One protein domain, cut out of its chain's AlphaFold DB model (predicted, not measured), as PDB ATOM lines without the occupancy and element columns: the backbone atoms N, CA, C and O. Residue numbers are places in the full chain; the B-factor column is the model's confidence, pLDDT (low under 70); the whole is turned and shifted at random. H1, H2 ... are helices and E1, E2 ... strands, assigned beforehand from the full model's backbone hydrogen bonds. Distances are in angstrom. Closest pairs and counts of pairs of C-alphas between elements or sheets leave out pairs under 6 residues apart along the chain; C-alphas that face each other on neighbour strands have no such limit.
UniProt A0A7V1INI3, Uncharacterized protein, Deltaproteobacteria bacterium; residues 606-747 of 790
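AT A GLANCE: This is residues 606 to 747 of the 790 residues of an uncharacterized protein of Deltaproteobacteria bacterium (UniProt A0A7V1INI3). A twisted sheet of four strands has short helices at one face, where H1 stands up from E2, and a long helix, H4, that grazes the sheet and runs on past it, with H5 packed at a steep tilt on residues 680 to 688 of H4, where Asn 720 of H5 comes closest. After H5 a long stretch with no named element folds back, pairs briefly with edge strand E1, and ends in small H6 beside H1. The printed part has 142 residues, with elements in the order E1, H1, H2, H3, E2, E3, E4, H4, H5, H6; the class is mixed, helices and strands. The sheet runs E1, E2, E3, E4, all antiparallel. The whole is compact, with a radius of gyration of the C-alphas of 14.7 A and spans of 40 by 34 by 29 A.

HOW THE PARTS SIT: Start at E1, residues 608 to 610, an edge strand antiparallel to E2, residues 643 to 650; look for N 610 and O 648 at 2.8 A. E2 bends by 86 degrees at residue 646. With E3, residues 655 to 660, and E4, residues 672 to 677, E2 forms a meander, each strand the antiparallel neighbour of the one before. N 649 and O 657 are 2.8 A apart, and N 658 and O 674 are 2.9 A apart. H1, residues 612 to 617, is over E2 at a height over the sheet of 8.8 A. H2, residues 619 to 622, touches H4, residues 680 to 700, with residues 686 to 693 of H4 alone; the closest C-alphas, of Val 621 and Ser 689, are 5.5 A apart. H3, residues 631 to 634, only grazes the sheet. H5, residues 710 to 720, touches H4 at a steep tilt of 54 degrees, opposite ways; the closest C-alphas, of Ala 684 and Asn 720, are 4.3 A apart. H6, residues 742 to 746, only just touches H1, with 3 pairs of C-alphas within 8 A, the closest those of Ser 613 and Glu 744 at 6.9 A. In H1, H4, H5 and H6 every O i to N i+4 pair is within hydrogen-bond range; H2 and H3 are too short for such a pair.

IN THESE COORDINATES: Find C-alpha 608 at (-44.784, -48.502, -19.437), where E1 begins. E2 is 14.9 A long, E3 16.0 A and E4 16.8 A. From C-alpha 680 at (-55.250, -35.422, -16.319), H4 runs 30.3 A; H5 is 15.1 A long. H6 ends at C-alpha 746, (-35.522, -55.415, -35.696).

THE WHOLE: The C-alphas farthest apart, of Gly 664 and Leu 721, are 41.5 A apart. The printed part has no cut; the long links are E3 to E4 and H5 to H6. The model's pLDDT is under 70 at residues 638 to 639, 663 to 664, 700 to 704, 727 to 733 and 746 to 747.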
ATOM      1  N   GLN A 606     -47.090 -49.286 -12.481       75.25
ATOM      2  CA  GLN A 606     -46.914 -49.330 -13.938       75.25
ATOM      3  C   GLN A 606     -45.450 -49.016 -14.266       75.25
ATOM      4  O   GLN A 606     -44.809 -48.241 -13.555       75.25
ATOM      5  N   HIS A 607     -44.927 -49.579 -15.350       83.56
ATOM      6  CA  HIS A 607     -43.590 -49.307 -15.877       83.56
ATOM      7  C   HIS A 607     -43.638 -49.314 -17.418       83.56
ATOM      8  O   HIS A 607     -42.885 -50.011 -18.097       83.56
ATOM      9  N   ILE A 608     -44.587 -48.560 -17.984       88.12
ATOM     10  CA  ILE A 608     -44.784 -48.502 -19.437       88.12
ATOM     11  C   ILE A 608     -43.744 -47.547 -20.022       88.12
ATOM     12  O   ILE A 608     -43.750 -46.353 -19.714       88.12
ATOM     13  N   ARG A 609     -42.851 -48.071 -20.860       91.12
ATOM     14  CA  ARG A 609     -41.689 -47.362 -21.406       91.12
ATOM     15  C   ARG A 609     -41.914 -46.963 -22.860       91.12
ATOM     16  O   ARG A 609     -42.415 -47.757 -23.652       91.12
ATOM     17  N   ILE A 610     -41.522 -45.748 -23.222       93.50
ATOM     18  CA  ILE A 610     -41.627 -45.187 -24.570       93.50
ATOM     19  C   ILE A 610     -40.227 -44.755 -24.993       93.50
ATOM     20  O   ILE A 610     -39.734 -43.738 -24.511       93.50
ATOM     21  N   THR A 611     -39.576 -45.536 -25.855       92.12
ATOM     22  CA  THR A 611     -38.165 -45.303 -26.197       92.12
ATOM     23  C   THR A 611     -37.969 -44.040 -27.029       92.12
ATOM     24  O   THR A 611     -38.858 -43.620 -27.779       92.12
ATOM     25  N   ARG A 612     -36.773 -43.442 -26.945       90.75
ATOM     26  CA  ARG A 612     -36.401 -42.271 -27.759       90.75
ATOM     27  C   ARG A 612     -36.600 -42.539 -29.252       90.75
ATOM     28  O   ARG A 612     -37.137 -41.698 -29.970       90.75
ATOM     29  N   SER A 613     -36.238 -43.738 -29.707       88.31
ATOM     30  CA  SER A 613     -36.385 -44.151 -31.106       88.31
ATOM     31  C   SER A 613     -37.849 -44.112 -31.580       88.31
ATOM     32  O   SER A 613     -38.136 -43.620 -32.672       88.31
ATOM     33  N   PHE A 614     -38.794 -44.560 -30.743       89.81
ATOM     34  CA  PHE A 614     -40.228 -44.519 -31.032       89.81
ATOM     35  C   PHE A 614     -40.762 -43.080 -31.081       89.81
ATOM     36  O   PHE A 614     -41.601 -42.766 -31.925       89.81
ATOM     37  N   LEU A 615     -40.271 -42.200 -30.204       91.12
ATOM     38  CA  LEU A 615     -40.660 -40.786 -30.160       91.12
ATOM     39  C   LEU A 615     -40.201 -40.017 -31.407       91.12
ATOM     40  O   LEU A 615     -40.965 -39.203 -31.926       91.12
ATOM     41  N   ILE A 616     -39.006 -40.326 -31.922       88.56
ATOM     42  CA  ILE A 616     -38.471 -39.761 -33.173       88.56
ATOM     43  C   ILE A 616     -39.273 -40.249 -34.391       88.56
ATOM     44  O   ILE A 616     -39.627 -39.443 -35.249       88.56
ATOM     45  N   GLU A 617     -39.619 -41.542 -34.464       85.75
ATOM     46  CA  GLU A 617     -40.479 -42.070 -35.542       85.75
ATOM     47  C   GLU A 617     -41.906 -41.486 -35.509       85.75
ATOM     48  O   GLU A 617     -42.572 -41.419 -36.544       85.75
ATOM     49  N   ASN A 618     -42.393 -41.051 -34.339       88.56
ATOM     50  CA  ASN A 618     -43.788 -40.659 -34.125       88.56
ATOM     51  C   ASN A 618     -43.905 -39.261 -33.477       88.56
ATOM     52  O   ASN A 618     -44.382 -39.137 -32.342       88.56
ATOM     53  N   PRO A 619     -43.556 -38.173 -34.199       88.06
ATOM     54  CA  PRO A 619     -43.445 -36.823 -33.636       88.06
ATOM     55  C   PRO A 619     -44.754 -36.255 -33.063       88.06
ATOM     56  O   PRO A 619     -44.715 -35.349 -32.234       88.06
ATOM     57  N   LYS A 620     -45.922 -36.803 -33.434       85.56
ATOM     58  CA  LYS A 620     -47.209 -36.463 -32.795       85.56
ATOM     59  C   LYS A 620     -47.281 -36.873 -31.320       85.56
ATOM     60  O   LYS A 620     -47.892 -36.159 -30.529       85.56
ATOM     61  N   VAL A 621     -46.659 -37.998 -30.953       88.88
ATOM     62  CA  VAL A 621     -46.598 -38.485 -29.563       88.88
ATOM     63  C   VAL A 621     -45.624 -37.633 -28.757       88.88
ATOM     64  O   VAL A 621     -45.938 -37.241 -27.637       88.88
ATOM     65  N   ALA A 622     -44.463 -37.304 -29.329       88.69
ATOM     66  CA  ALA A 622     -43.469 -36.456 -28.675       88.69
ATOM     67  C   ALA A 622     -43.955 -35.004 -28.498       88.69
ATOM     68  O   ALA A 622     -43.805 -34.428 -27.422       88.69
ATOM     69  N   GLY A 623     -44.554 -34.422 -29.541       85.94
ATOM     70  CA  GLY A 623     -44.926 -33.010 -29.607       85.94
ATOM     71  C   GLY A 623     -46.175 -32.614 -28.811       85.94
ATOM     72  O   GLY A 623     -46.766 -33.392 -28.065       85.94
ATOM     73  N   ARG A 624     -46.599 -31.357 -28.999       84.38
ATOM     74  CA  ARG A 624     -47.635 -30.644 -28.211       84.38
ATOM     75  C   ARG A 624     -49.060 -31.224 -28.280       84.38
ATOM     76  O   ARG A 624     -49.955 -30.733 -27.581       84.38
ATOM     77  N   GLU A 625     -49.285 -32.227 -29.127       80.75
ATOM     78  CA  GLU A 625     -50.538 -32.987 -29.217       80.75
ATOM     79  C   GLU A 625     -50.564 -34.191 -28.256       80.75
ATOM     80  O   GLU A 625     -51.644 -34.523 -27.772       80.75
ATOM     81  N   GLY A 626     -49.404 -34.778 -27.926       87.19
ATOM     82  CA  GLY A 626     -49.238 -35.929 -27.028       87.19
ATOM     83  C   GLY A 626     -48.553 -35.567 -25.702       87.19
ATOM     84  O   GLY A 626     -49.147 -34.910 -24.843       87.19
ATOM     85  N   ILE A 627     -47.305 -36.015 -25.518       90.31
ATOM     86  CA  ILE A 627     -46.494 -35.778 -24.310       90.31
ATOM     87  C   ILE A 627     -46.135 -34.297 -24.174       90.31
ATOM     88  O   ILE A 627     -46.179 -33.764 -23.063       90.31
ATOM     89  N   GLY A 628     -45.814 -33.624 -25.281       88.12
ATOM     90  CA  GLY A 628     -45.272 -32.268 -25.285       88.12
ATOM     91  C   GLY A 628     -43.893 -32.205 -24.639       88.12
ATOM     92  O   GLY A 628     -43.701 -31.389 -23.744       88.12
ATOM     93  N   LEU A 629     -42.976 -33.089 -25.040       89.00
ATOM     94  CA  LEU A 629     -41.554 -33.005 -24.697       89.00
ATOM     95  C   LEU A 629     -40.933 -31.755 -25.323       89.00
ATOM     96  O   LEU A 629     -41.326 -31.348 -26.418       89.00
ATOM     97  N   ASN A 630     -39.947 -31.173 -24.646       87.12
ATOM     98  CA  ASN A 630     -39.118 -30.123 -25.230       87.12
ATOM     99  C   ASN A 630     -38.342 -30.689 -26.443       87.12
ATOM    100  O   ASN A 630     -37.634 -31.684 -26.268       87.12
ATOM    101  N   PRO A 631     -38.432 -30.088 -27.648       85.12
ATOM    102  CA  PRO A 631     -37.758 -30.587 -28.850       85.12
ATOM    103  C   PRO A 631     -36.237 -30.739 -28.727       85.12
ATOM    104  O   PRO A 631     -35.657 -31.525 -29.472       85.12
ATOM    105  N   ARG A 632     -35.592 -30.022 -27.793       83.94
ATOM    106  CA  ARG A 632     -34.156 -30.184 -27.508       83.94
ATOM    107  C   ARG A 632     -33.808 -31.592 -27.034       83.94
ATOM    108  O   ARG A 632     -32.838 -32.150 -27.503       83.94
ATOM    109  N   LEU A 633     -34.679 -32.243 -26.264       85.19
ATOM    110  CA  LEU A 633     -34.446 -33.601 -25.754       85.19
ATOM    111  C   LEU A 633     -34.404 -34.694 -26.850       85.19
ATOM    112  O   LEU A 633     -34.246 -35.867 -26.527       85.19
ATOM    113  N   LEU A 634     -34.615 -34.349 -28.125       84.94
ATOM    114  CA  LEU A 634     -34.658 -35.270 -29.269       84.94
ATOM    115  C   LEU A 634     -33.786 -34.784 -30.449       84.94
ATOM    116  O   LEU A 634     -34.027 -35.186 -31.590       84.94
ATOM    117  N   ASN A 635     -32.827 -33.882 -30.210       81.06
ATOM    118  CA  ASN A 635     -32.061 -33.185 -31.253       81.06
ATOM    119  C   ASN A 635     -30.787 -33.914 -31.737       81.06
ATOM    120  O   ASN A 635     -30.279 -33.564 -32.803       81.06
ATOM    121  N   GLY A 636     -30.294 -34.915 -31.006       77.50
ATOM    122  CA  GLY A 636     -29.035 -35.619 -31.266       77.50
ATOM    123  C   GLY A 636     -27.789 -35.031 -30.588       77.50
ATOM    124  O   GLY A 636     -26.691 -35.437 -30.963       77.50
ATOM    125  N   ASP A 637     -27.922 -34.075 -29.660       76.06
ATOM    126  CA  ASP A 637     -26.800 -33.432 -28.963       76.06
ATOM    127  C   ASP A 637     -26.722 -33.879 -27.486       76.06
ATOM    128  O   ASP A 637     -27.452 -33.352 -26.647       76.06
ATOM    129  N   PRO A 638     -25.817 -34.804 -27.110       67.50
ATOM    130  CA  PRO A 638     -25.689 -35.243 -25.718       67.50
ATOM    131  C   PRO A 638     -25.259 -34.116 -24.759       67.50
ATOM    132  O   PRO A 638     -25.393 -34.259 -23.546       67.50
ATOM    133  N   GLY A 639     -24.772 -32.975 -25.269       65.69
ATOM    134  CA  GLY A 639     -24.307 -31.843 -24.466       65.69
ATOM    135  C   GLY A 639     -25.398 -30.979 -23.814       65.69
ATOM    136  O   GLY A 639     -25.047 -30.092 -23.028       65.69
ATOM    137  N   ASP A 640     -26.687 -31.197 -24.113       71.19
ATOM    138  CA  ASP A 640     -27.816 -30.453 -23.516       71.19
ATOM    139  C   ASP A 640     -28.700 -31.273 -22.551       71.19
ATOM    140  O   ASP A 640     -29.733 -30.796 -22.072       71.19
ATOM    141  N   GLY A 641     -28.250 -32.479 -22.182       72.38
ATOM    142  CA  GLY A 641     -29.029 -33.410 -21.362       72.38
ATOM    143  C   GLY A 641     -30.093 -34.123 -22.193       72.38
ATOM    144  O   GLY A 641     -31.272 -34.128 -21.832       72.38
ATOM    145  N   GLU A 642     -29.673 -34.692 -23.325       85.06
ATOM    146  CA  GLU A 642     -30.540 -35.398 -24.262       85.06
ATOM    147  C   GLU A 642     -31.287 -36.578 -23.604       85.06
ATOM    148  O   GLU A 642     -30.840 -37.180 -22.624       85.06
ATOM    149  N   LEU A 643     -32.444 -36.946 -24.163       87.75
ATOM    150  CA  LEU A 643     -33.182 -38.135 -23.758       87.75
ATOM    151  C   LEU A 643     -32.358 -39.418 -24.005       87.75
ATOM    152  O   LEU A 643     -31.941 -39.722 -25.127       87.75
ATOM    153  N   HIS A 644     -32.189 -40.216 -22.953       89.69
ATOM    154  CA  HIS A 644     -31.542 -41.529 -23.001       89.69
ATOM    155  C   HIS A 644     -32.303 -42.486 -23.954       89.69
ATOM    156  O   HIS A 644     -33.520 -42.325 -24.118       89.69
ATOM    157  N   PRO A 645     -31.669 -43.508 -24.572       87.69
ATOM    158  CA  PRO A 645     -32.345 -44.445 -25.482       87.69
ATOM    159  C   PRO A 645     -33.636 -45.068 -24.921       87.69
ATOM    160  O   PRO A 645     -34.644 -45.171 -25.634       87.69
ATOM    161  N   ASP A 646     -33.651 -45.392 -23.624       85.81
ATOM    162  CA  ASP A 646     -34.834 -45.903 -22.911       85.81
ATOM    163  C   ASP A 646     -36.027 -44.929 -22.873       85.81
ATOM    164  O   ASP A 646     -37.170 -45.372 -22.728       85.81
ATOM    165  N   GLY A 647     -35.789 -43.632 -23.066       90.94
ATOM    166  CA  GLY A 647     -36.808 -42.624 -23.322       90.94
ATOM    167  C   GLY A 647     -37.588 -42.165 -22.089       90.94
ATOM    168  O   GLY A 647     -37.047 -41.552 -21.172       90.94
ATOM    169  N   VAL A 648     -38.902 -42.386 -22.102       92.31
ATOM    170  CA  VAL A 648     -39.833 -41.873 -21.086       92.31
ATOM    171  C   VAL A 648     -40.652 -43.012 -20.485       92.31
ATOM    172  O   VAL A 648     -41.149 -43.881 -21.198       92.31
ATOM    173  N   LEU A 649     -40.825 -42.990 -19.168       90.31
ATOM    174  CA  LEU A 649     -41.528 -43.992 -18.374       90.31
ATOM    175  C   LEU A 649     -42.821 -43.430 -17.770       90.31
ATOM    176  O   LEU A 649     -42.842 -42.368 -17.146       90.31
ATOM    177  N   LEU A 650     -43.913 -44.182 -17.894       89.12
ATOM    178  CA  LEU A 650     -45.163 -43.946 -17.175       89.12
ATOM    179  C   LEU A 650     -45.161 -44.822 -15.914       89.12
ATOM    180  O   LEU A 650     -45.444 -46.020 -15.976       89.12
ATOM    181  N   ARG A 651     -44.858 -44.212 -14.759       83.88
ATOM    182  CA  ARG A 651     -44.768 -44.883 -13.440       83.88
ATOM    183  C   ARG A 651     -46.130 -45.092 -12.754       83.88
ATOM    184  O   ARG A 651     -46.212 -45.408 -11.571       83.88
ATOM    185  N   GLY A 652     -47.221 -44.919 -13.498       77.62
ATOM    186  CA  GLY A 652     -48.586 -45.067 -13.002       77.62
ATOM    187  C   GLY A 652     -49.140 -43.791 -12.370       77.62
ATOM    188  O   GLY A 652     -48.456 -42.776 -12.213       77.62
ATOM    189  N   GLY A 653     -50.441 -43.812 -12.065       83.06
ATOM    190  CA  GLY A 653     -51.177 -42.615 -11.650       83.06
ATOM    191  C   GLY A 653     -50.987 -41.485 -12.662       83.06
ATOM    192  O   GLY A 653     -51.353 -41.632 -13.827       83.06
ATOM    193  N   ARG A 654     -50.355 -40.387 -12.225       87.62
ATOM    194  CA  ARG A 654     -49.986 -39.227 -13.059       87.62
ATOM    195  C   ARG A 654     -48.492 -38.884 -12.998       87.62
ATOM    196  O   ARG A 654     -48.146 -37.703 -13.059       87.62
ATOM    197  N   VAL A 655     -47.620 -39.878 -12.820       88.69
ATOM    198  CA  VAL A 655     -46.161 -39.683 -12.763       88.69
ATOM    199  C   VAL A 655     -45.529 -40.054 -14.104       88.69
ATOM    200  O   VAL A 655     -45.634 -41.194 -14.559       88.69
ATOM    201  N   LEU A 656     -44.873 -39.071 -14.716       89.81
ATOM    202  CA  LEU A 656     -44.029 -39.224 -15.895       89.81
ATOM    203  C   LEU A 656     -42.569 -39.146 -15.441       89.81
ATOM    204  O   LEU A 656     -42.187 -38.190 -14.771       89.81
ATOM    205  N   GLU A 657     -41.762 -40.134 -15.790       91.75
ATOM    206  CA  GLU A 657     -40.329 -40.168 -15.515       91.75
ATOM    207  C   GLU A 657     -39.580 -40.031 -16.840       91.75
ATOM    208  O   GLU A 657     -39.753 -40.840 -17.748       91.75
ATOM    209  N   VAL A 658     -38.801 -38.963 -16.976       90.25
ATOM    210  CA  VAL A 658     -37.997 -38.672 -18.167       90.25
ATOM    211  C   VAL A 658     -36.572 -39.136 -17.874       90.25
ATOM    212  O   VAL A 658     -36.013 -38.732 -16.855       90.25
ATOM    213  N   LEU A 659     -36.015 -40.004 -18.721       90.62
ATOM    214  CA  LEU A 659     -34.659 -40.532 -18.569       90.62
ATOM    215  C   LEU A 659     -33.703 -39.726 -19.448       90.62
ATOM    216  O   LEU A 659     -33.870 -39.697 -20.667       90.62
ATOM    217  N   LEU A 660     -32.721 -39.073 -18.837       88.38
ATOM    218  CA  LEU A 660     -31.741 -38.229 -19.520       88.38
ATOM    219  C   LEU A 660     -30.361 -38.893 -19.504       88.38
ATOM    220  O   LEU A 660     -30.058 -39.673 -18.600       88.38
ATOM    221  N   ILE A 661     -29.527 -38.573 -20.490       84.88
ATOM    222  CA  ILE A 661     -28.092 -38.876 -20.443       84.88
ATOM    223  C   ILE A 661     -27.462 -37.944 -19.397       84.88
ATOM    224  O   ILE A 661     -27.729 -36.739 -19.396       84.88
ATOM    225  N   ALA A 662     -26.685 -38.502 -18.466       77.19
ATOM    226  CA  ALA A 662     -26.037 -37.725 -17.410       77.19
ATOM    227  C   ALA A 662     -24.871 -36.882 -17.966       77.19
ATOM    228  O   ALA A 662     -24.244 -37.242 -18.961       77.19
ATOM    229  N   ASP A 663     -24.557 -35.757 -17.318       69.31
ATOM    230  CA  ASP A 663     -23.505 -34.845 -17.787       69.31
ATOM    231  C   ASP A 663     -22.118 -35.516 -17.766       69.31
ATOM    232  O   ASP A 663     -21.598 -35.874 -16.708       69.31
ATOM    233  N   GLY A 664     -21.524 -35.687 -18.951       66.12
ATOM    234  CA  GLY A 664     -20.251 -36.389 -19.147       66.12
ATOM    235  C   GLY A 664     -20.347 -37.914 -19.304       66.12
ATOM    236  O   GLY A 664     -19.298 -38.551 -19.403       66.12
ATOM    237  N   SER A 665     -21.558 -38.477 -19.352       70.31
ATOM    238  CA  SER A 665     -21.837 -39.889 -19.660       70.31
ATOM    239  C   SER A 665     -22.248 -40.100 -21.122       70.31
ATOM    240  O   SER A 665     -22.587 -39.142 -21.819       70.31
ATOM    241  N   ASP A 666     -22.215 -41.354 -21.578       74.44
ATOM    242  CA  ASP A 666     -22.662 -41.761 -22.923       74.44
ATOM    243  C   ASP A 666     -24.043 -42.452 -22.894       74.44
ATOM    244  O   ASP A 666     -24.631 -42.651 -21.829       74.44
ATOM    245  N   ASP A 667     -24.578 -42.835 -24.054       73.56
ATOM    246  CA  ASP A 667     -25.903 -43.465 -24.183       73.56
ATOM    247  C   ASP A 667     -25.989 -44.942 -23.722       73.56
ATOM    248  O   ASP A 667     -27.086 -45.504 -23.673       73.56
ATOM    249  N   GLU A 668     -24.855 -45.529 -23.323       75.50
ATOM    250  CA  GLU A 668     -24.720 -46.850 -22.680       75.50
ATOM    251  C   GLU A 668     -24.616 -46.772 -21.134       75.50
ATOM    252  O   GLU A 668     -24.671 -47.802 -20.452       75.50
ATOM    253  N   ASP A 669     -24.455 -45.574 -20.552       78.50
ATOM    254  CA  ASP A 669     -24.366 -45.374 -19.095       78.50
ATOM    255  C   ASP A 669     -25.759 -45.323 -18.418       78.50
ATOM    256  O   ASP A 669     -26.757 -44.984 -19.054       78.50
ATOM    257  N   PRO A 670     -25.876 -45.604 -17.102       80.38
ATOM    258  CA  PRO A 670     -27.159 -45.549 -16.401       80.38
ATOM    259  C   PRO A 670     -27.828 -44.156 -16.465       80.38
ATOM    260  O   PRO A 670     -27.197 -43.163 -16.094       80.38
ATOM    261  N   PRO A 671     -29.116 -44.057 -16.849       85.81
ATOM    262  CA  PRO A 671     -29.776 -42.772 -17.067       85.81
ATOM    263  C   PRO A 671     -30.044 -41.974 -15.791       85.81
ATOM    264  O   PRO A 671     -30.424 -42.519 -14.750       85.81
ATOM    265  N   GLU A 672     -30.011 -40.648 -15.918       85.75
ATOM    266  CA  GLU A 672     -30.493 -39.740 -14.885       85.75
ATOM    267  C   GLU A 672     -32.027 -39.602 -14.960       85.75
ATOM    268  O   GLU A 672     -32.589 -39.047 -15.907       85.75
ATOM    269  N   ALA A 673     -32.733 -40.114 -13.949       86.69
ATOM    270  CA  ALA A 673     -34.195 -40.121 -13.916       86.69
ATOM    271  C   ALA A 673     -34.786 -38.831 -13.315       86.69
ATOM    272  O   ALA A 673     -34.589 -38.515 -12.139       86.69
ATOM    273  N   ARG A 674     -35.604 -38.108 -14.095       87.56
ATOM    274  CA  ARG A 674     -36.326 -36.900 -13.656       87.56
ATOM    275  C   ARG A 674     -37.838 -37.128 -13.641       87.56
ATOM    276  O   ARG A 674     -38.497 -37.183 -14.679       87.56
ATOM    277  N   GLN A 675     -38.416 -37.217 -12.442       88.81
ATOM    278  CA  GLN A 675     -39.853 -37.440 -12.246       88.81
ATOM    279  C   GLN A 675     -40.658 -36.127 -12.243       88.81
ATOM    280  O   GLN A 675     -40.318 -35.160 -11.558       88.81
ATOM    281  N   ARG A 676     -41.772 -36.091 -12.983       88.12
ATOM    282  CA  ARG A 676     -42.711 -34.962 -13.072       88.12
ATOM    283  C   ARG A 676     -44.161 -35.449 -12.952       88.12
ATOM    284  O   ARG A 676     -44.584 -36.391 -13.620       88.12
ATOM    285  N   LYS A 677     -44.964 -34.767 -12.128       88.50
ATOM    286  CA  LYS A 677     -46.407 -35.033 -11.993       88.50
ATOM    287  C   LYS A 677     -47.187 -34.261 -13.061       88.50
ATOM    288  O   LYS A 677     -47.152 -33.033 -13.074       88.50
ATOM    289  N   ILE A 678     -47.908 -34.963 -13.932       89.69
ATOM    290  CA  ILE A 678     -48.624 -34.371 -15.077       89.69
ATOM    291  C   ILE A 678     -50.129 -34.166 -14.810       89.69
ATOM    292  O   ILE A 678     -50.705 -34.689 -13.850       89.69
ATOM    293  N   SER A 679     -50.792 -33.356 -15.642       90.12
ATOM    294  CA  SER A 679     -52.242 -33.114 -15.559       90.12
ATOM    295  C   SER A 679     -53.050 -34.275 -16.157       90.12
ATOM    296  O   SER A 679     -52.555 -34.995 -17.025       90.12
ATOM    297  N   LYS A 680     -54.319 -34.430 -15.736       89.00
ATOM    298  CA  LYS A 680     -55.250 -35.422 -16.319       89.00
ATOM    299  C   LYS A 680     -55.342 -35.265 -17.842       89.00
ATOM    300  O   LYS A 680     -55.195 -36.236 -18.569       89.00
ATOM    301  N   THR A 681     -55.478 -34.026 -18.320       87.75
ATOM    302  CA  THR A 681     -55.552 -33.689 -19.751       87.75
ATOM    303  C   THR A 681     -54.293 -34.079 -20.527       87.75
ATOM    304  O   THR A 681     -54.414 -34.548 -21.654       87.75
ATOM    305  N   ARG A 682     -53.089 -33.911 -19.952       90.44
ATOM    306  CA  ARG A 682     -51.844 -34.342 -20.611       90.44
ATOM    307  C   ARG A 682     -51.781 -35.863 -20.699       90.44
ATOM    308  O   ARG A 682     -51.512 -36.385 -21.769       90.44
ATOM    309  N   LEU A 683     -52.094 -36.569 -19.615       90.25
ATOM    310  CA  LEU A 683     -52.067 -38.031 -19.598       90.25
ATOM    311  C   LEU A 683     -53.103 -38.657 -20.554       90.25
ATOM    312  O   LEU A 683     -52.759 -39.576 -21.290       90.25
ATOM    313  N   ALA A 684     -54.322 -38.112 -20.624       88.88
ATOM    314  CA  ALA A 684     -55.329 -38.527 -21.607       88.88
ATOM    315  C   ALA A 684     -54.854 -38.311 -23.058       88.88
ATOM    316  O   ALA A 684     -55.036 -39.170 -23.913       88.88
ATOM    317  N   ARG A 685     -54.176 -37.192 -23.346       88.31
ATOM    318  CA  ARG A 685     -53.591 -36.948 -24.675       88.31
ATOM    319  C   ARG A 685     -52.442 -37.886 -25.012       88.31
ATOM    320  O   ARG A 685     -52.379 -38.359 -26.141       88.31
ATOM    321  N   ILE A 686     -51.574 -38.192 -24.049       91.00
ATOM    322  CA  ILE A 686     -50.527 -39.208 -24.214       91.00
ATOM    323  C   ILE A 686     -51.175 -40.541 -24.599       91.00
ATOM    324  O   ILE A 686     -50.841 -41.084 -25.649       91.00
ATOM    325  N   ALA A 687     -52.158 -41.009 -23.824       89.81
ATOM    326  CA  ALA A 687     -52.864 -42.262 -24.082       89.81
ATOM    327  C   ALA A 687     -53.558 -42.293 -25.459       89.81
ATOM    328  O   ALA A 687     -53.339 -43.230 -26.226       89.81
ATOM    329  N   ALA A 688     -54.311 -41.249 -25.817       87.25
ATOM    330  CA  ALA A 688     -54.961 -41.142 -27.125       87.25
ATOM    331  C   ALA A 688     -53.957 -41.080 -28.295       87.25
ATOM    332  O   ALA A 688     -54.154 -41.745 -29.312       87.25
ATOM    333  N   SER A 689     -52.864 -40.318 -28.153       89.56
ATOM    334  CA  SER A 689     -51.823 -40.211 -29.188       89.56
ATOM    335  C   SER A 689     -51.068 -41.528 -29.397       89.56
ATOM    336  O   SER A 689     -50.729 -41.855 -30.533       89.56
ATOM    337  N   LEU A 690     -50.854 -42.302 -28.326       89.75
ATOM    338  CA  LEU A 690     -50.267 -43.637 -28.397       89.75
ATOM    339  C   LEU A 690     -51.209 -44.619 -29.102       89.75
ATOM    340  O   LEU A 690     -50.760 -45.298 -30.019       89.75
ATOM    341  N   ASP A 691     -52.495 -44.686 -28.735       86.31
ATOM    342  CA  ASP A 691     -53.440 -45.631 -29.358       86.31
ATOM    343  C   ASP A 691     -53.630 -45.357 -30.865       86.31
ATOM    344  O   ASP A 691     -53.490 -46.283 -31.665       86.31
ATOM    345  N   ASP A 692     -53.840 -44.102 -31.294       84.38
ATOM    346  CA  ASP A 692     -53.968 -43.773 -32.731       84.38
ATOM    347  C   ASP A 692     -52.698 -44.136 -33.518       84.38
ATOM    348  O   ASP A 692     -52.777 -44.782 -34.565       84.38
ATOM    349  N   VAL A 693     -51.514 -43.798 -32.996       85.38
ATOM    350  CA  VAL A 693     -50.235 -44.112 -33.651       85.38
ATOM    351  C   VAL A 693     -49.982 -45.616 -33.719       85.38
ATOM    352  O   VAL A 693     -49.584 -46.125 -34.765       85.38
ATOM    353  N   VAL A 694     -50.243 -46.356 -32.642       84.69
ATOM    354  CA  VAL A 694     -50.032 -47.811 -32.584       84.69
ATOM    355  C   VAL A 694     -50.994 -48.536 -33.518       84.69
ATOM    356  O   VAL A 694     -50.572 -49.425 -34.263       84.69
ATOM    357  N   ARG A 695     -52.267 -48.123 -33.543       81.31
ATOM    358  CA  ARG A 695     -53.268 -48.625 -34.490       81.31
ATOM    359  C   ARG A 695     -52.869 -48.316 -35.928       81.31
ATOM    360  O   ARG A 695     -52.842 -49.228 -36.749       81.31
ATOM    361  N   ARG A 696     -52.507 -47.065 -36.232       79.12
ATOM    362  CA  ARG A 696     -52.069 -46.636 -37.568       79.12
ATOM    363  C   ARG A 696     -50.858 -47.437 -38.042       79.12
ATOM    364  O   ARG A 696     -50.894 -47.997 -39.135       79.12
ATOM    365  N   ASN A 697     -49.821 -47.544 -37.216       79.19
ATOM    366  CA  ASN A 697     -48.609 -48.277 -37.564       79.19
ATOM    367  C   ASN A 697     -48.914 -49.774 -37.744       79.19
ATOM    368  O   ASN A 697     -48.464 -50.361 -38.720       79.19
ATOM    369  N   GLY A 698     -49.755 -50.372 -36.889       75.88
ATOM    370  CA  GLY A 698     -50.196 -51.770 -36.999       75.88
ATOM    371  C   GLY A 698     -51.131 -52.095 -38.180       75.88
ATOM    372  O   GLY A 698     -51.280 -53.274 -38.522       75.88
ATOM    373  N   MET A 699     -51.757 -51.086 -38.800       70.62
ATOM    374  CA  MET A 699     -52.467 -51.210 -40.085       70.62
ATOM    375  C   MET A 699     -51.506 -51.121 -41.277       70.62
ATOM    376  O   MET A 699     -51.678 -51.847 -42.249       70.62
ATOM    377  N   ILE A 700     -50.497 -50.244 -41.204       68.62
ATOM    378  CA  ILE A 700     -49.504 -50.044 -42.274       68.62
ATOM    379  C   ILE A 700     -48.514 -51.219 -42.343       68.62
ATOM    380  O   ILE A 700     -48.180 -51.680 -43.433       68.62
ATOM    381  N   ASP A 701     -48.059 -51.714 -41.191       64.75
ATOM    382  CA  ASP A 701     -47.147 -52.850 -41.074       64.75
ATOM    383  C   ASP A 701     -47.626 -53.836 -39.995       64.75
ATOM    384  O   ASP A 701     -47.759 -53.517 -38.811       64.75
ATOM    385  N   THR A 702     -47.822 -55.092 -40.394       67.94
ATOM    386  CA  THR A 702     -48.173 -56.176 -39.465       67.94
ATOM    387  C   THR A 702     -47.080 -56.445 -38.421       67.94
ATOM    388  O   THR A 702     -47.407 -56.872 -37.314       67.94
ATOM    389  N   GLY A 703     -45.808 -56.137 -38.713       66.25
ATOM    390  CA  GLY A 703     -44.690 -56.201 -37.762       66.25
ATOM    391  C   GLY A 703     -44.705 -55.096 -36.697       66.25
ATOM    392  O   GLY A 703     -44.152 -55.278 -35.605       66.25
ATOM    393  N   ALA A 704     -45.392 -53.980 -36.968       69.56
ATOM    394  CA  ALA A 704     -45.603 -52.908 -35.998       69.56
ATOM    395  C   ALA A 704     -46.690 -53.252 -34.972       69.56
ATOM    396  O   ALA A 704     -46.723 -52.647 -33.897       69.56
ATOM    397  N   ARG A 705     -47.549 -54.248 -35.247       77.25
ATOM    398  CA  ARG A 705     -48.585 -54.691 -34.302       77.25
ATOM    399  C   ARG A 705     -47.945 -55.030 -32.949       77.25
ATOM    400  O   ARG A 705     -46.918 -55.712 -32.835       77.25
ATOM    401  N   HIS A 706     -48.518 -54.457 -31.902       76.81
ATOM    402  CA  HIS A 706     -48.045 -54.620 -30.535       76.81
ATOM    403  C   HIS A 706     -48.641 -55.885 -29.912       76.81
ATOM    404  O   HIS A 706     -49.723 -56.328 -30.296       76.81
ATOM    405  N   ARG A 707     -47.928 -56.490 -28.952       76.75
ATOM    406  CA  ARG A 707     -48.506 -57.585 -28.162       76.75
ATOM    407  C   ARG A 707     -49.645 -57.020 -27.289       76.75
ATOM    408  O   ARG A 707     -49.515 -55.881 -26.822       76.75
ATOM    409  N   PRO A 708     -50.743 -57.769 -27.087       79.12
ATOM    410  CA  PRO A 708     -51.791 -57.371 -26.156       79.12
ATOM    411  C   PRO A 708     -51.234 -57.353 -24.727       79.12
ATOM    412  O   PRO A 708     -50.488 -58.253 -24.344       79.12
ATOM    413  N   ASP A 709     -51.594 -56.328 -23.959       83.31
ATOM    414  CA  ASP A 709     -51.247 -56.180 -22.545       83.31
ATOM    415  C   ASP A 709     -52.438 -55.518 -21.845       83.31
ATOM    416  O   ASP A 709     -52.676 -54.322 -21.991       83.31
ATOM    417  N   ALA A 710     -53.206 -56.317 -21.102       84.31
ATOM    418  CA  ALA A 710     -54.421 -55.848 -20.446       84.31
ATOM    419  C   ALA A 710     -54.143 -54.807 -19.346       84.31
ATOM    420  O   ALA A 710     -54.965 -53.918 -19.140       84.31
ATOM    421  N   SER A 711     -52.995 -54.881 -18.665       84.38
ATOM    422  CA  SER A 711     -52.607 -53.916 -17.629       84.38
ATOM    423  C   SER A 711     -52.321 -52.546 -18.247       84.38
ATOM    424  O   SER A 711     -52.823 -51.529 -17.765       84.38
ATOM    425  N   ARG A 712     -51.588 -52.530 -19.371       87.81
ATOM    426  CA  ARG A 712     -51.372 -51.330 -20.195       87.81
ATOM    427  C   ARG A 712     -52.701 -50.754 -20.673       87.81
ATOM    428  O   ARG A 712     -52.940 -49.562 -20.507       87.81
ATOM    429  N   ASP A 713     -53.547 -51.590 -21.267       87.19
ATOM    430  CA  ASP A 713     -54.777 -51.141 -21.919       87.19
ATOM    431  C   ASP A 713     -55.766 -50.554 -20.899       87.19
ATOM    432  O   ASP A 713     -56.259 -49.446 -21.105       87.19
ATOM    433  N   VAL A 714     -55.935 -51.193 -19.735       86.25
ATOM    434  CA  VAL A 714     -56.728 -50.651 -18.615       86.25
ATOM    435  C   VAL A 714     -56.134 -49.346 -18.070       86.25
ATOM    436  O   VAL A 714     -56.883 -48.426 -17.738       86.25
ATOM    437  N   TYR A 715     -54.805 -49.214 -17.978       87.06
ATOM    438  CA  TYR A 715     -54.180 -47.960 -17.540       87.06
ATOM    439  C   TYR A 715     -54.426 -46.810 -18.531       87.06
ATOM    440  O   TYR A 715     -54.780 -45.705 -18.110       87.06
ATOM    441  N   LEU A 716     -54.294 -47.062 -19.837       88.12
ATOM    442  CA  LEU A 716     -54.524 -46.062 -20.887       88.12
ATOM    443  C   LEU A 716     -56.012 -45.714 -21.054       88.12
ATOM    444  O   LEU A 716     -56.354 -44.549 -21.261       88.12
ATOM    445  N   GLU A 717     -56.916 -46.677 -20.882       87.50
ATOM    446  CA  GLU A 717     -58.360 -46.431 -20.836       87.50
ATOM    447  C   GLU A 717     -58.728 -45.552 -19.630       87.50
ATOM    448  O   GLU A 717     -59.370 -44.511 -19.782       87.50
ATOM    449  N   ARG A 718     -58.232 -45.887 -18.431       86.31
ATOM    450  CA  ARG A 718     -58.413 -45.051 -17.233       86.31
ATOM    451  C   ARG A 718     -57.788 -43.664 -17.386       86.31
ATOM    452  O   ARG A 718     -58.337 -42.703 -16.849       86.31
ATOM    453  N   ALA A 719     -56.687 -43.530 -18.129       86.56
ATOM    454  CA  ALA A 719     -56.111 -42.241 -18.504       86.56
ATOM    455  C   ALA A 719     -57.055 -41.413 -19.386       86.56
ATOM    456  O   ALA A 719     -57.310 -40.254 -19.053       86.56
ATOM    457  N   ASN A 720     -57.621 -42.006 -20.440       84.00
ATOM    458  CA  ASN A 720     -58.602 -41.356 -21.314       84.00
ATOM    459  C   ASN A 720     -59.870 -40.924 -20.552       84.00
ATOM    460  O   ASN A 720     -60.374 -39.825 -20.770       84.00
ATOM    461  N   LEU A 721     -60.338 -41.743 -19.604       84.38
ATOM    462  CA  LEU A 721     -61.482 -41.444 -18.730       84.38
ATOM    463  C   LEU A 721     -61.145 -40.495 -17.556       84.38
ATOM    464  O   LEU A 721     -62.028 -40.113 -16.792       84.38
ATOM    465  N   GLY A 722     -59.875 -40.118 -17.366       82.06
ATOM    466  CA  GLY A 722     -59.429 -39.247 -16.268       82.06
ATOM    467  C   GLY A 722     -59.385 -39.900 -14.872       82.06
ATOM    468  O   GLY A 722     -59.126 -39.204 -13.883       82.06
ATOM    469  N   LEU A 723     -59.576 -41.220 -14.782       83.31
ATOM    470  CA  LEU A 723     -59.676 -42.040 -13.561       83.31
ATOM    471  C   LEU A 723     -58.297 -42.484 -13.025       83.31
ATOM    472  O   LEU A 723     -58.050 -43.668 -12.770       83.31
ATOM    473  N   THR A 724     -57.382 -41.523 -12.876       74.50
ATOM    474  CA  THR A 724     -55.934 -41.735 -12.632       74.50
ATOM    475  C   THR A 724     -55.448 -41.311 -11.243       74.50
ATOM    476  O   THR A 724     -54.252 -41.093 -11.040       74.50
ATOM    477  N   GLU A 725     -56.363 -41.159 -10.284       70.12
ATOM    478  CA  GLU A 725     -56.031 -40.779  -8.902       70.12
ATOM    479  C   GLU A 725     -55.749 -42.006  -8.028       70.12
ATOM    480  O   GLU A 725     -54.704 -42.046  -7.379       70.12
ATOM    481  N   ASP A 726     -56.584 -43.046  -8.112       70.25
ATOM    482  CA  ASP A 726     -56.348 -44.321  -7.427       70.25
ATOM    483  C   ASP A 726     -55.360 -45.195  -8.205       70.25
ATOM    484  O   ASP A 726     -55.703 -45.811  -9.222       70.25
ATOM    485  N   VAL A 727     -54.120 -45.261  -7.724       69.75
ATOM    486  CA  VAL A 727     -53.091 -46.144  -8.280       69.75
ATOM    487  C   VAL A 727     -53.341 -47.575  -7.802       69.75
ATOM    488  O   VAL A 727     -53.333 -47.846  -6.603       69.75
ATOM    489  N   ASP A 728     -53.555 -48.503  -8.736       67.94
ATOM    490  CA  ASP A 728     -53.791 -49.914  -8.417       67.94
ATOM    491  C   ASP A 728     -52.486 -50.599  -7.988       67.94
ATOM    492  O   ASP A 728     -51.733 -51.108  -8.810       67.94
ATOM    493  N   ALA A 729     -52.205 -50.587  -6.685       66.81
ATOM    494  CA  ALA A 729     -50.973 -51.121  -6.105       66.81
ATOM    495  C   ALA A 729     -50.877 -52.665  -6.104       66.81
ATOM    496  O   ALA A 729     -49.964 -53.224  -5.493       66.81
ATOM    497  N   ARG A 730     -51.812 -53.383  -6.741       69.88
ATOM    498  CA  ARG A 730     -51.749 -54.847  -6.845       69.88
ATOM    499  C   ARG A 730     -50.646 -55.253  -7.833       69.88
ATOM    500  O   ARG A 730     -50.657 -54.760  -8.958       69.88
ATOM    501  N   PRO A 731     -49.777 -56.233  -7.511       64.81
ATOM    502  CA  PRO A 731     -48.765 -56.741  -8.450       64.81
ATOM    503  C   PRO A 731     -49.333 -57.250  -9.787       64.81
ATOM    504  O   PRO A 731     -48.639 -57.284 -10.795       64.81
ATOM    505  N   THR A 732     -50.612 -57.637  -9.811       67.69
ATOM    506  CA  THR A 732     -51.331 -58.060 -11.020       67.69
ATOM    507  C   THR A 732     -51.685 -56.920 -11.975       67.69
ATOM    508  O   THR A 732     -52.087 -57.205 -13.096       67.69
ATOM    509  N   ALA A 733     -51.617 -55.664 -11.526       69.38
ATOM    510  CA  ALA A 733     -51.940 -54.486 -12.327       69.38
ATOM    511  C   ALA A 733     -50.717 -53.908 -13.060       69.38
ATOM    512  O   ALA A 733     -50.880 -53.010 -13.881       69.38
ATOM    513  N   GLU A 734     -49.511 -54.412 -12.787       75.62
ATOM    514  CA  GLU A 734     -48.267 -53.930 -13.391       75.62
ATOM    515  C   GLU A 734     -48.220 -54.224 -14.902       75.62
ATOM    516  O   GLU A 734     -48.529 -55.332 -15.346       75.62
ATOM    517  N   SER A 735     -47.809 -53.229 -15.694       81.75
ATOM    518  CA  SER A 735     -47.377 -53.394 -17.085       81.75
ATOM    519  C   SER A 735     -45.941 -52.906 -17.242       81.75
ATOM    520  O   SER A 735     -45.646 -51.746 -16.962       81.75
ATOM    521  N   GLY A 736     -45.066 -53.781 -17.740       82.06
ATOM    522  CA  GLY A 736     -43.716 -53.445 -18.209       82.06
ATOM    523  C   GLY A 736     -43.655 -53.209 -19.723       82.06
ATOM    524  O   GLY A 736     -42.642 -53.515 -20.353       82.06
ATOM    525  N   PHE A 737     -44.761 -52.789 -20.350       86.12
ATOM    526  CA  PHE A 737     -44.844 -52.698 -21.808       86.12
ATOM    527  C   PHE A 737     -43.873 -51.655 -22.376       86.12
ATOM    528  O   PHE A 737     -43.839 -50.518 -21.911       86.12
ATOM    529  N   VAL A 738     -43.137 -52.008 -23.436       88.75
ATOM    530  CA  VAL A 738     -42.203 -51.091 -24.107       88.75
ATOM    531  C   VAL A 738     -42.676 -50.767 -25.525       88.75
ATOM    532  O   VAL A 738     -42.668 -51.631 -26.408       88.75
ATOM    533  N   TYR A 739     -43.023 -49.503 -25.755       88.31
ATOM    534  CA  TYR A 739     -43.164 -48.915 -27.084       88.31
ATOM    535  C   TYR A 739     -41.770 -48.694 -27.677       88.31
ATOM    536  O   TYR A 739     -41.003 -47.867 -27.185       88.31
ATOM    537  N   ARG A 740     -41.448 -49.470 -28.716       88.31
ATOM    538  CA  ARG A 740     -40.177 -49.427 -29.454       88.31
ATOM    539  C   ARG A 740     -40.446 -49.097 -30.912       88.31
ATOM    540  O   ARG A 740     -41.464 -49.539 -31.453       88.31
ATOM    541  N   SER A 741     -39.519 -48.387 -31.550       83.31
ATOM    542  CA  SER A 741     -39.529 -48.214 -33.006       83.31
ATOM    543  C   SER A 741     -39.461 -49.552 -33.747       83.31
ATOM    544  O   SER A 741     -38.990 -50.566 -33.215       83.31
ATOM    545  N   LEU A 742     -39.872 -49.551 -35.018       74.44
ATOM    546  CA  LEU A 742     -39.633 -50.698 -35.899       74.44
ATOM    547  C   LEU A 742     -38.131 -50.937 -36.103       74.44
ATOM    548  O   LEU A 742     -37.691 -52.090 -36.121       74.44
ATOM    549  N   ARG A 743     -37.345 -49.855 -36.205       73.88
ATOM    550  CA  ARG A 743     -35.886 -49.918 -36.338       73.88
ATOM    551  C   ARG A 743     -35.223 -50.564 -35.115       73.88
ATOM    552  O   ARG A 743     -34.416 -51.466 -35.297       73.88
ATOM    553  N   GLU A 744     -35.586 -50.175 -33.894       75.25
ATOM    554  CA  GLU A 744     -35.038 -50.752 -32.652       75.25
ATOM    555  C   GLU A 744     -35.481 -52.210 -32.454       75.25
ATOM    556  O   GLU A 744     -34.674 -53.062 -32.089       75.25
ATOM    557  N   ARG A 745     -36.748 -52.541 -32.749       71.38
ATOM    558  CA  ARG A 745     -37.268 -53.913 -32.594       71.38
ATOM    559  C   ARG A 745     -36.568 -54.931 -33.509       71.38
ATOM    560  O   ARG A 745     -36.534 -56.113 -33.164       71.38
ATOM    561  N   TYR A 746     -36.050 -54.508 -34.667       64.31
ATOM    562  CA  TYR A 746     -35.522 -55.415 -35.696       64.31
ATOM    563  C   TYR A 746     -34.099 -55.102 -36.193       64.31
ATOM    564  O   TYR A 746     -33.620 -55.798 -37.090       64.31
ATOM    565  N   GLY A 747     -33.424 -54.085 -35.649       52.09
ATOM    566  CA  GLY A 747     -32.039 -53.687 -35.953       52.09
ATOM    567  C   GLY A 747     -31.804 -53.063 -37.337       52.09
ATOM    568  O   GLY A 747     -30.805 -52.384 -37.550       52.09
TER     569      GLY A 747